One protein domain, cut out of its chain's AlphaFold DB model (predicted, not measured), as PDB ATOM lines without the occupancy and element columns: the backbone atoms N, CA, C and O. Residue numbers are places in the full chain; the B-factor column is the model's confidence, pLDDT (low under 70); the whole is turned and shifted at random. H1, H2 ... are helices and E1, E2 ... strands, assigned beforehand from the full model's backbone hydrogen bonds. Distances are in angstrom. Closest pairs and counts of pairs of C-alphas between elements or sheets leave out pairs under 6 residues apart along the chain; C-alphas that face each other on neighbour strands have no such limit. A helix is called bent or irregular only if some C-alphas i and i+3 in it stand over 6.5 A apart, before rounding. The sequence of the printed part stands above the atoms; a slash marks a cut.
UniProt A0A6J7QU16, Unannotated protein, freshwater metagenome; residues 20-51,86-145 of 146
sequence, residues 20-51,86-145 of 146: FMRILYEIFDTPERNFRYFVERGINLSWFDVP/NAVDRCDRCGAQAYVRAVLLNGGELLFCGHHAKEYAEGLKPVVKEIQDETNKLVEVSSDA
ATOM      1  N   PHE A  20     214.976 116.643 297.697       42.31
ATOM      2  CA  PHE A  20     215.966 117.688 297.407       42.31
ATOM      3  C   PHE A  20     215.810 118.906 298.335       42.31
ATOM      4  O   PHE A  20     216.797 119.458 298.805       42.31
ATOM      5  N   MET A  21     214.575 119.259 298.707       40.22
ATOM      6  CA  MET A  21     214.303 120.375 299.626       40.22
ATOM      7  C   MET A  21     214.614 120.064 301.097       40.22
ATOM      8  O   MET A  21     214.740 120.985 301.895       40.22
ATOM      9  N   ARG A  22     214.764 118.785 301.475       43.19
ATOM     10  CA  ARG A  22     215.084 118.393 302.858       43.19
ATOM     11  C   ARG A  22     216.586 118.458 303.150       43.19
ATOM     12  O   ARG A  22     216.975 118.907 304.219       43.19
ATOM     13  N   ILE A  23     217.422 118.101 302.171       41.03
ATOM     14  CA  ILE A  23     218.885 118.248 302.271       41.03
ATOM     15  C   ILE A  23     219.276 119.734 302.260       41.03
ATOM     16  O   ILE A  23     220.187 120.139 302.971       41.03
ATOM     17  N   LEU A  24     218.530 120.570 301.533       47.16
ATOM     18  CA  LEU A  24     218.753 122.015 301.495       47.16
ATOM     19  C   LEU A  24     218.323 122.765 302.769       47.16
ATOM     20  O   LEU A  24     218.698 123.918 302.901       47.16
ATOM     21  N   TYR A  25     217.575 122.162 303.699       41.59
ATOM     22  CA  TYR A  25     217.147 122.839 304.938       41.59
ATOM     23  C   TYR A  25     217.933 122.418 306.188       41.59
ATOM     24  O   TYR A  25     217.972 123.175 307.151       41.59
ATOM     25  N   GLU A  26     218.593 121.257 306.188       38.69
ATOM     26  CA  GLU A  26     219.438 120.828 307.321       38.69
ATOM     27  C   GLU A  26     220.875 121.388 307.247       38.69
ATOM     28  O   GLU A  26     221.600 121.355 308.236       38.69
ATOM     29  N   ILE A  27     221.285 121.940 306.095       42.00
ATOM     30  CA  ILE A  27     222.630 122.513 305.873       42.00
ATOM     31  C   ILE A  27     222.722 123.992 306.302       42.00
ATOM     32  O   ILE A  27     223.818 124.499 306.536       42.00
ATOM     33  N   PHE A  28     221.594 124.692 306.455       39.41
ATOM     34  CA  PHE A  28     221.560 126.132 306.728       39.41
ATOM     35  C   PHE A  28     220.899 126.455 308.078       39.41
ATOM     36  O   PHE A  28     219.804 127.001 308.076       39.41
ATOM     37  N   ASP A  29     221.540 126.160 309.221       35.19
ATOM     38  CA  ASP A  29     221.385 127.018 310.417       35.19
ATOM     39  C   ASP A  29     222.377 126.708 311.565       35.19
ATOM     40  O   ASP A  29     222.241 125.715 312.279       35.19
ATOM     41  N   THR A  30     223.385 127.565 311.777       39.00
ATOM     42  CA  THR A  30     223.614 128.303 313.047       39.00
ATOM     43  C   THR A  30     224.876 129.196 312.941       39.00
ATOM     44  O   THR A  30     225.985 128.664 312.866       39.00
ATOM     45  N   PRO A  31     224.770 130.546 312.969       42.59
ATOM     46  CA  PRO A  31     225.839 131.437 312.484       42.59
ATOM     47  C   PRO A  31     226.832 132.031 313.512       42.59
ATOM     48  O   PRO A  31     227.731 132.759 313.106       42.59
ATOM     49  N   GLU A  32     226.737 131.803 314.829       40.91
ATOM     50  CA  GLU A  32     227.252 132.847 315.755       40.91
ATOM     51  C   GLU A  32     228.460 132.547 316.661       40.91
ATOM     52  O   GLU A  32     228.896 133.444 317.383       40.91
ATOM     53  N   ARG A  33     229.077 131.358 316.671       46.94
ATOM     54  CA  ARG A  33     230.041 131.036 317.758       46.94
ATOM     55  C   ARG A  33     231.541 131.118 317.477       46.94
ATOM     56  O   ARG A  33     232.299 130.968 318.429       46.94
ATOM     57  N   ASN A  34     231.990 131.455 316.266       40.28
ATOM     58  CA  ASN A  34     233.435 131.501 315.973       40.28
ATOM     59  C   ASN A  34     234.026 132.891 315.694       40.28
ATOM     60  O   ASN A  34     235.239 133.055 315.804       40.28
ATOM     61  N   PHE A  35     233.219 133.920 315.416       41.62
ATOM     62  CA  PHE A  35     233.769 135.230 315.030       41.62
ATOM     63  C   PHE A  35     234.452 135.976 316.190       41.62
ATOM     64  O   PHE A  35     235.457 136.659 315.999       41.62
ATOM     65  N   ARG A  36     233.968 135.792 317.427       40.34
ATOM     66  CA  ARG A  36     234.577 136.420 318.613       40.34
ATOM     67  C   ARG A  36     235.945 135.844 318.986       40.34
ATOM     68  O   ARG A  36     236.716 136.528 319.645       40.34
ATOM     69  N   TYR A  37     236.263 134.621 318.565       39.75
ATOM     70  CA  TYR A  37     237.477 133.935 319.017       39.75
ATOM     71  C   TYR A  37     238.756 134.430 318.316       39.75
ATOM     72  O   TYR A  37     239.840 134.352 318.891       39.75
ATOM     73  N   PHE A  38     238.644 134.964 317.093       35.19
ATOM     74  CA  PHE A  38     239.802 135.318 316.258       35.19
ATOM     75  C   PHE A  38     240.131 136.817 316.237       35.19
ATOM     76  O   PHE A  38     241.306 137.184 316.255       35.19
ATOM     77  N   VAL A  39     239.124 137.695 316.293       43.34
ATOM     78  CA  VAL A  39     239.337 139.157 316.325       43.34
ATOM     79  C   VAL A  39     240.048 139.602 317.615       43.34
ATOM     80  O   VAL A  39     240.882 140.502 317.575       43.34
ATOM     81  N   GLU A  40     239.807 138.930 318.747       41.12
ATOM     82  CA  GLU A  40     240.427 139.265 320.042       41.12
ATOM     83  C   GLU A  40     241.937 138.917 320.126       41.12
ATOM     84  O   GLU A  40     242.591 139.307 321.093       41.12
ATOM     85  N   ARG A  41     242.528 138.223 319.132       38.84
ATOM     86  CA  ARG A  41     243.946 137.790 319.155       38.84
ATOM     87  C   ARG A  41     244.862 138.379 318.078       38.84
ATOM     88  O   ARG A  41     246.038 138.031 318.053       38.84
ATOM     89  N   GLY A  42     244.372 139.277 317.221       32.59
ATOM     90  CA  GLY A  42     245.226 140.000 316.263       32.59
ATOM     91  C   GLY A  42     245.931 139.114 315.225       32.59
ATOM     92  O   GLY A  42     247.007 139.471 314.753       32.59
ATOM     93  N   ILE A  43     245.351 137.961 314.882       40.59
ATOM     94  CA  ILE A  43     245.931 137.017 313.921       40.59
ATOM     95  C   ILE A  43     245.283 137.237 312.544       40.59
ATOM     96  O   ILE A  43     244.067 137.119 312.408       40.59
ATOM     97  N   ASN A  44     246.093 137.558 311.532       42.22
ATOM     98  CA  ASN A  44     245.675 137.794 310.145       42.22
ATOM     99  C   ASN A  44     245.733 136.476 309.349       42.22
ATOM    100  O   ASN A  44     246.617 136.287 308.519       42.22
ATOM    101  N   LEU A  45     244.861 135.526 309.697       40.66
ATOM    102  CA  LEU A  45     244.699 134.275 308.953       40.66
ATOM    103  C   LEU A  45     243.432 134.381 308.119       40.66
ATOM    104  O   LEU A  45     242.354 134.685 308.644       40.66
ATOM    105  N   SER A  46     243.570 134.160 306.816       53.38
ATOM    106  CA  SER A  46     242.418 134.039 305.950       53.38
ATOM    107  C   SER A  46     241.692 132.759 306.346       53.38
ATOM    108  O   SER A  46     242.282 131.742 306.699       53.38
ATOM    109  N   TRP A  47     240.372 132.813 306.302       45.97
ATOM    110  CA  TRP A  47     239.497 131.661 306.472       45.97
ATOM    111  C   TRP A  47     239.953 130.417 305.672       45.97
ATOM    112  O   TRP A  47     239.668 129.286 306.068       45.97
ATOM    113  N   PHE A  48     240.625 130.639 304.536       49.69
ATOM    114  CA  PHE A  48     241.106 129.605 303.623       49.69
ATOM    115  C   PHE A  48     242.353 128.871 304.129       49.69
ATOM    116  O   PHE A  48     242.642 127.787 303.637       49.69
ATOM    117  N   ASP A  49     243.036 129.389 305.153       47.66
ATOM    118  CA  ASP A  49     244.230 128.773 305.746       47.66
ATOM    119  C   ASP A  49     243.901 127.632 306.731       47.66
ATOM    120  O   ASP A  49     244.783 127.129 307.428       47.66
ATOM    121  N   VAL A  50     242.631 127.219 306.832       43.91
ATOM    122  CA  VAL A  50     242.234 126.040 307.612       43.91
ATOM    123  C   VAL A  50     242.342 124.812 306.704       43.91
ATOM    124  O   VAL A  50     241.494 124.654 305.823       43.91
ATOM    125  N   PRO A  51     243.344 123.932 306.894       42.75
ATOM    126  CA  PRO A  51     243.507 122.758 306.051       42.75
ATOM    127  C   PRO A  51     242.259 121.876 306.167       42.75
ATOM    128  O   PRO A  51     241.967 121.307 307.222       42.75
ATOM    129  N   ASN A  86     238.809 136.448 285.596       90.19
ATOM    130  CA  ASN A  86     238.827 137.678 284.822       90.19
ATOM    131  C   ASN A  86     237.537 138.500 285.039       90.19
ATOM    132  O   ASN A  86     236.659 138.159 285.828       90.19
ATOM    133  N   ALA A  87     237.424 139.634 284.344       89.69
ATOM    134  CA  ALA A  87     236.300 140.560 284.514       89.69
ATOM    135  C   ALA A  87     234.957 140.073 283.926       89.69
ATOM    136  O   ALA A  87     233.912 140.661 284.224       89.69
ATOM    137  N   VAL A  88     234.962 139.044 283.070       93.44
ATOM    138  CA  VAL A  88     233.735 138.448 282.525       93.44
ATOM    139  C   VAL A  88     233.146 137.383 283.443       93.44
ATOM    140  O   VAL A  88     231.944 137.140 283.357       93.44
ATOM    141  N   ASP A  89     233.940 136.821 284.354       94.44
ATOM    142  CA  ASP A  89     233.485 135.827 285.322       94.44
ATOM    143  C   ASP A  89     232.528 136.466 286.330       94.44
ATOM    144  O   ASP A  89     232.844 137.469 286.983       94.44
ATOM    145  N   ARG A  90     231.316 135.910 286.437       95.75
ATOM    146  CA  ARG A  90     230.232 136.479 287.243       95.75
ATOM    147  C   ARG A  90     229.914 135.603 288.435       95.75
ATOM    148  O   ARG A  90     229.858 134.389 288.332       95.75
ATOM    149  N   CYS A  91     229.664 136.248 289.568       93.62
ATOM    150  CA  CYS A  91     229.186 135.579 290.760       93.62
ATOM    151  C   CYS A  91     227.799 134.985 290.505       93.62
ATOM    152  O   CYS A  91     226.872 135.735 290.191       93.62
ATOM    153  N   ASP A  92     227.629 133.692 290.761       92.50
ATOM    154  CA  ASP A  92     226.369 132.973 290.533       92.50
ATOM    155  C   ASP A  92     225.204 133.519 291.374       92.50
ATOM    156  O   ASP A  92     224.036 133.336 291.038       92.50
ATOM    157  N   ARG A  93     225.509 134.235 292.466       90.75
ATOM    158  CA  ARG A  93     224.501 134.807 293.366       90.75
ATOM    159  C   ARG A  93     224.060 136.231 293.012       90.75
ATOM    160  O   ARG A  93     222.894 136.552 293.220       90.75
ATOM    161  N   CYS A  94     224.946 137.105 292.528       91.50
ATOM    162  CA  CYS A  94     224.594 138.512 292.245       91.50
ATOM    163  C   CYS A  94     225.012 139.051 290.882       91.50
ATOM    164  O   CYS A  94     224.711 140.202 290.579       91.50
ATOM    165  N   GLY A  95     225.741 138.288 290.076       92.69
ATOM    166  CA  GLY A  95     226.234 138.756 288.783       92.69
ATOM    167  C   GLY A  95     227.361 139.797 288.854       92.69
ATOM    168  O   GLY A  95     227.790 140.297 287.816       92.69
ATOM    169  N   ALA A  96     227.872 140.142 290.042       93.94
ATOM    170  CA  ALA A  96     229.087 140.954 290.176       93.94
ATOM    171  C   ALA A  96     230.324 140.182 289.679       93.94
ATOM    172  O   ALA A  96     230.242 138.976 289.467       93.94
ATOM    173  N   GLN A  97     231.466 140.854 289.506       95.19
ATOM    174  CA  GLN A  97     232.713 140.167 289.150       95.19
ATOM    175  C   GLN A  97     233.066 139.098 290.197       95.19
ATOM    176  O   GLN A  97     233.005 139.351 291.407       95.19
ATOM    177  N   ALA A  98     233.410 137.905 289.720       94.94
ATOM    178  CA  ALA A  98     233.896 136.815 290.544       94.94
ATOM    179  C   ALA A  98     235.401 136.954 290.798       94.94
ATOM    180  O   ALA A  98     236.167 137.351 289.925       94.94
ATOM    181  N   TYR A  99     235.798 136.607 292.015       93.88
ATOM    182  CA  TYR A  99     237.196 136.530 292.443       93.88
ATOM    183  C   TYR A  99     237.498 135.208 293.141       93.88
ATOM    184  O   TYR A  99     238.645 134.958 293.481       93.88
ATOM    185  N   VAL A 100     236.484 134.370 293.368       92.88
ATOM    186  CA  VAL A 100     236.636 133.062 293.995       92.88
ATOM    187  C   VAL A 100     235.936 132.020 293.134       92.88
ATOM    188  O   VAL A 100     234.764 132.191 292.795       92.88
ATOM    189  N   ARG A 101     236.637 130.937 292.801       94.00
ATOM    190  CA  ARG A 101     236.091 129.754 292.129       94.00
ATOM    191  C   ARG A 101     236.173 128.567 293.073       94.00
ATOM    192  O   ARG A 101     237.246 128.250 293.572       94.00
ATOM    193  N   ALA A 102     235.046 127.904 293.283       92.75
ATOM    194  CA  ALA A 102     234.952 126.668 294.039       92.75
ATOM    195  C   ALA A 102     234.704 125.504 293.073       92.75
ATOM    196  O   ALA A 102     233.631 125.403 292.477       92.75
ATOM    197  N   VAL A 103     235.690 124.626 292.920       90.62
ATOM    198  CA  VAL A 103     235.580 123.398 292.128       90.62
ATOM    199  C   VAL A 103     234.958 122.325 293.006       90.62
ATOM    200  O   VAL A 103     235.530 121.915 294.010       90.62
ATOM    201  N   LEU A 104     233.778 121.852 292.644       87.50
ATOM    202  CA  LEU A 104     233.041 120.834 293.378       87.50
ATOM    203  C   LEU A 104     233.641 119.437 293.162       87.50
ATOM    204  O   LEU A 104     234.266 119.144 292.142       87.50
ATOM    205  N   LEU A 105     233.382 118.523 294.098       84.50
ATOM    206  CA  LEU A 105     233.809 117.116 294.006       84.50
ATOM    207  C   LEU A 105     233.280 116.394 292.753       84.50
ATOM    208  O   LEU A 105     233.899 115.446 292.276       84.50
ATOM    209  N   ASN A 106     232.145 116.841 292.212       82.94
ATOM    210  CA  ASN A 106     231.548 116.301 290.989       82.94
ATOM    211  C   ASN A 106     232.155 116.881 289.694       82.94
ATOM    212  O   ASN A 106     231.714 116.504 288.610       82.94
ATOM    213  N   GLY A 107     233.130 117.790 289.798       82.94
ATOM    214  CA  GLY A 107     233.763 118.468 288.666       82.94
ATOM    215  C   GLY A 107     233.017 119.703 288.152       82.94
ATOM    216  O   GLY A 107     233.455 120.293 287.171       82.94
ATOM    217  N   GLY A 108     231.908 120.097 288.783       89.69
ATOM    218  CA  GLY A 108     231.278 121.395 288.538       89.69
ATOM    219  C   GLY A 108     232.061 122.536 289.187       89.69
ATOM    220  O   GLY A 108     232.859 122.310 290.090       89.69
ATOM    221  N   GLU A 109     231.799 123.767 288.764       92.94
ATOM    222  CA  GLU A 109     232.402 124.967 289.347       92.94
ATOM    223  C   GLU A 109     231.305 125.939 289.790       92.94
ATOM    224  O   GLU A 109     230.267 126.047 289.137       92.94
ATOM    225  N   LEU A 110     231.544 126.636 290.900       93.44
ATOM    226  CA  LEU A 110     230.740 127.765 291.362       93.44
ATOM    227  C   LEU A 110     231.623 129.004 291.488       93.44
ATOM    228  O   LEU A 110     232.739 128.930 292.011       93.44
ATOM    229  N   LEU A 111     231.112 130.145 291.041       94.81
ATOM    230  CA  LEU A 111     231.820 131.417 291.011       94.81
ATOM    231  C   LEU A 111     231.219 132.400 292.018       94.81
ATOM    232  O   LEU A 111     230.011 132.657 292.056       94.81
ATOM    233  N   PHE A 112     232.082 133.027 292.814       94.31
ATOM    234  CA  PHE A 112     231.691 133.968 293.855       94.31
ATOM    235  C   PHE A 112     232.470 135.277 293.766       94.31
ATOM    236  O   PHE A 112     233.667 135.319 293.481       94.31
ATOM    237  N   CYS A 113     231.783 136.380 294.056       93.81
ATOM    238  CA  CYS A 113     232.450 137.633 294.377       93.81
ATOM    239  C   CYS A 113     233.080 137.530 295.775       93.81
ATOM    240  O   CYS A 113     232.644 136.720 296.597       93.81
ATOM    241  N   GLY A 114     234.046 138.397 296.091       88.25
ATOM    242  CA  GLY A 114     234.692 138.399 297.413       88.25
ATOM    243  C   GLY A 114     233.725 138.601 298.592       88.25
ATOM    244  O   GLY A 114     234.036 138.223 299.719       88.25
ATOM    245  N   HIS A 115     232.536 139.159 298.338       91.25
ATOM    246  CA  HIS A 115     231.464 139.275 299.326       91.25
ATOM    247  C   HIS A 115     230.786 137.922 299.601       91.25
ATOM    248  O   HIS A 115     230.790 137.455 300.737       91.25
ATOM    249  N   HIS A 116     230.255 137.264 298.570       90.38
ATOM    250  CA  HIS A 116     229.499 136.020 298.744       90.38
ATOM    251  C   HIS A 116     230.373 134.804 299.013       90.38
ATOM    252  O   HIS A 116     229.899 133.854 299.627       90.38
ATOM    253  N   ALA A 117     231.648 134.833 298.622       88.56
ATOM    254  CA  ALA A 117     232.575 133.771 298.983       88.56
ATOM    255  C   ALA A 117     232.592 133.559 300.506       88.56
ATOM    256  O   ALA A 117     232.449 132.436 300.963       88.56
ATOM    257  N   LYS A 118     232.645 134.642 301.297       87.19
ATOM    258  CA  LYS A 118     232.640 134.576 302.769       87.19
ATOM    259  C   LYS A 118     231.313 134.083 303.346       87.19
ATOM    260  O   LYS A 118     231.313 133.395 304.358       87.19
ATOM    261  N   GLU A 119     230.200 134.435 302.706       86.69
ATOM    262  CA  GLU A 119     228.859 134.005 303.121       86.69
ATOM    263  C   GLU A 119     228.664 132.495 302.925       86.69
ATOM    264  O   GLU A 119     228.174 131.815 303.824       86.69
ATOM    265  N   TYR A 120     229.073 131.953 301.773       85.19
ATOM    266  CA  TYR A 120     228.837 130.544 301.428       85.19
ATOM    267  C   TYR A 120     229.938 129.595 301.872       85.19
ATOM    268  O   TYR A 120     229.770 128.379 301.763       85.19
ATOM    269  N   ALA A 121     231.059 130.102 302.374       80.06
ATOM    270  CA  ALA A 121     232.215 129.251 302.556       80.06
ATOM    271  C   ALA A 121     231.986 128.124 303.582       80.06
ATOM    272  O   ALA A 121     232.537 127.044 303.386       80.06
ATOM    273  N   GLU A 122     231.165 128.301 304.631       78.75
ATOM    274  CA  GLU A 122     230.914 127.231 305.623       78.75
ATOM    275  C   GLU A 122     230.181 126.057 304.953       78.75
ATOM    276  O   GLU A 122     230.542 124.898 305.149       78.75
ATOM    277  N   GLY A 123     229.196 126.362 304.103       80.88
ATOM    278  CA  GLY A 123     228.417 125.362 303.369       80.88
ATOM    279  C   GLY A 123     229.184 124.695 302.225       80.88
ATOM    280  O   GLY A 123     228.815 123.604 301.796       80.88
ATOM    281  N   LEU A 124     230.262 125.321 301.742       82.44
ATOM    282  CA  LEU A 124     231.095 124.800 300.656       82.44
ATOM    283  C   LEU A 124     232.151 123.789 301.130       82.44
ATOM    284  O   LEU A 124     232.534 122.916 300.352       82.44
ATOM    285  N   LYS A 125     232.572 123.840 302.403       80.62
ATOM    286  CA  LYS A 125     233.592 122.938 302.980       80.62
ATOM    287  C   LYS A 125     233.411 121.448 302.635       80.62
ATOM    288  O   LYS A 125     234.399 120.829 302.254       80.62
ATOM    289  N   PRO A 126     232.210 120.843 302.745       86.12
ATOM    290  CA  PRO A 126     232.053 119.408 302.496       86.12
ATOM    291  C   PRO A 126     231.916 119.022 301.015       86.12
ATOM    292  O   PRO A 126     231.960 117.834 300.701       86.12
ATOM    293  N   VAL A 127     231.694 119.977 300.106       83.69
ATOM    294  CA  VAL A 127     231.327 119.694 298.700       83.69
ATOM    295  C   VAL A 127     232.375 120.143 297.687       83.69
ATOM    296  O   VAL A 127     232.251 119.838 296.498       83.69
ATOM    297  N   VAL A 128     233.405 120.850 298.145       86.50
ATOM    298  CA  VAL A 128     234.445 121.438 297.307       86.50
ATOM    299  C   VAL A 128     235.712 120.590 297.323       86.50
ATOM    300  O   VAL A 128     236.186 120.160 298.368       86.50
ATOM    301  N   LYS A 129     236.254 120.362 296.128       88.94
ATOM    302  CA  LYS A 129     237.555 119.748 295.873       88.94
ATOM    303  C   LYS A 129     238.689 120.764 295.990       88.94
ATOM    304  O   LYS A 129     239.731 120.451 296.548       88.94
ATOM    305  N   GLU A 130     238.500 121.948 295.415       87.38
ATOM    306  CA  GLU A 130     239.543 122.965 295.275       87.38
ATOM    307  C   GLU A 130     238.929 124.366 295.256       87.38
ATOM    308  O   GLU A 130     237.826 124.556 294.736       87.38
ATOM    309  N   ILE A 131     239.637 125.347 295.823       88.25
ATOM    310  CA  ILE A 131     239.228 126.753 295.793       88.25
ATOM    311  C   ILE A 131     240.365 127.611 295.256       88.25
ATOM    312  O   ILE A 131     241.466 127.607 295.796       88.25
ATOM    313  N   GLN A 132     240.054 128.389 294.226       91.44
ATOM    314  CA  GLN A 132     240.912 129.427 293.671       91.44
ATOM    315  C   GLN A 132     240.396 130.782 294.167       91.44
ATOM    316  O   GLN A 132     239.337 131.231 293.728       91.44
ATOM    317  N   ASP A 133     241.123 131.416 295.092       91.75
ATOM    318  CA  ASP A 133     240.814 132.745 295.640       91.75
ATOM    319  C   ASP A 133     241.800 133.796 295.105       91.75
ATOM    320  O   ASP A 133     242.996 133.776 295.390       91.75
ATOM    321  N   GLU A 134     241.277 134.740 294.328       91.12
ATOM    322  CA  GLU A 134     241.996 135.868 293.745       91.12
ATOM    323  C   GLU A 134     241.509 137.216 294.301       91.12
ATOM    324  O   GLU A 134     241.723 138.269 293.693       91.12
ATOM    325  N   THR A 135     240.859 137.227 295.470       87.38
ATOM    326  CA  THR A 135     240.388 138.460 296.123       87.38
ATOM    327  C   THR A 135     241.516 139.431 296.459       87.38
ATOM    328  O   THR A 135     241.266 140.629 296.570       87.38
ATOM    329  N   ASN A 136     242.767 138.966 296.507       83.19
ATOM    330  CA  ASN A 136     243.956 139.817 296.605       83.19
ATOM    331  C   ASN A 136     244.034 140.870 295.482       83.19
ATOM    332  O   ASN A 136     244.468 141.993 295.735       83.19
ATOM    333  N   LYS A 137     243.513 140.574 294.280       79.00
ATOM    334  CA  LYS A 137     243.447 141.532 293.159       79.00
ATOM    335  C   LYS A 137     242.606 142.774 293.481       79.00
ATOM    336  O   LYS A 137     242.800 143.818 292.873       79.00
ATOM    337  N   LEU A 138     241.678 142.695 294.440       72.44
ATOM    338  CA  LEU A 138     240.887 143.852 294.878       72.44
ATOM    339  C   LEU A 138     241.717 144.867 295.671       72.44
ATOM    340  O   LEU A 138     241.400 146.056 295.658       72.44
ATOM    341  N   VAL A 139     242.753 144.407 296.376       67.25
ATOM    342  CA  VAL A 139     243.567 145.263 297.247       67.25
ATOM    343  C   VAL A 139     244.434 146.196 296.406       67.25
ATOM    344  O   VAL A 139     244.450 147.398 296.674       67.25
ATOM    345  N   GLU A 140     245.054 145.671 295.346       60.22
ATOM    346  CA  GLU A 140     245.902 146.435 294.419       60.22
ATOM    347  C   GLU A 140     245.120 147.549 293.708       60.22
ATOM    348  O   GLU A 140     245.545 148.702 293.679       60.22
ATOM    349  N   VAL A 141     243.908 147.248 293.230       59.44
ATOM    350  CA  VAL A 141     243.069 148.236 292.527       59.44
ATOM    351  C   VAL A 141     242.623 149.377 293.454       59.44
ATOM    352  O   VAL A 141     242.425 150.503 293.000       59.44
ATOM    353  N   SER A 142     242.478 149.125 294.762       56.22
ATOM    354  CA  SER A 142     242.058 150.163 295.712       56.22
ATOM    355  C   SER A 142     243.146 151.204 296.010       56.22
ATOM    356  O   SER A 142     242.815 152.342 296.346       56.22
ATOM    357  N   SER A 143     244.428 150.839 295.883       54.50
ATOM    358  CA  SER A 143     245.558 151.730 296.176       54.50
ATOM    359  C   SER A 143     245.907 152.692 295.041       54.50
ATOM    360  O   SER A 143     246.418 153.771 295.331       54.50
ATOM    361  N   ASP A 144     245.584 152.352 293.791       53.53
ATOM    362  CA  ASP A 144     245.913 153.177 292.615       53.53
ATOM    363  C   ASP A 144     244.798 154.158 292.209       53.53
ATOM    364  O   ASP A 144     245.006 155.043 291.381       53.53
ATOM    365  N   ALA A 145     243.604 154.034 292.795       51.09
ATOM    366  CA  ALA A 145     242.443 154.864 292.471       51.09
ATOM    367  C   ALA A 145     242.324 156.147 293.323       51.09
ATOM    368  O   ALA A 145     241.211 156.653 293.503       51.09
TER     369      ALA A 145
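What this domain is: This is residues 20 to 51 and 86 to 145 of the 146 residues of the protein "Unannotated protein" of freshwater metagenome (UniProt A0A6J7QU16). A small three-stranded sheet with helix H3 packed over one face makes a compact body, and loose arms stick out from it: residues 20 to 26, which are H1, residues 32 to 46 with H2, and residues 139 to 145, mostly H4. The printed part has 92 residues, with four named helices and three named strands in the order H1 H2 E1 E2 H3 E3 H4; the sheet runs E2 E1 E3, antiparallel, and the class is mixed. The whole is only just loose, close to compact, with a radius of gyration of the C-alphas of 15.0 A and spans of 48 by 38 by 23 A.

Where its parts are: H1, residues 20 to 26, begins at C-alpha 20 (215.966, 117.688, 297.407). H2 is residues 35 to 39. E1, residues 100 to 104, is 12.8 A long; E2 is residues 109 to 112. H3, residues 114 to 124, is 14.4 A long and irregular, with C-alphas 119 and 122 7.5 A apart. E3, residues 128 to 133, is 13.1 A long. H4, residues 137 to 144, ends at C-alpha 144 (245.913, 153.177, 292.615).

How they stand to each other: E1 and E2 form a hairpin, with N 102 and O 110 at 2.8 A. E1 and E3 are antiparallel, with N 103 and O 130 at 2.8 A. H3 is on the sheet at a height of 9.0 A, along the strands; its closest C-alphas to E1 are Ala 117 and Val 100, 6.5 A. E2, H3 and E3 form a split strand-helix-strand unit, two same-way strands with E1 between them, its crossover right-handed. O i to N i+4 pairs within hydrogen-bond range are 2 of 3 in H1, 0 of 1 in H2, 3 of 7 in H3 and 1 of 4 in H4; O i to N i+3 pairs are 0 of 2 in H2, 4 of 8 in H3 and 2 of 5 in H4.

The domain as a whole: Residues 52 to 85 are not printed, and C-alphas 51 and 86 are 26.4 A apart. Of the links printed whole, none is long. Residues 20 to 51 and 139 to 145 have pLDDT under 70.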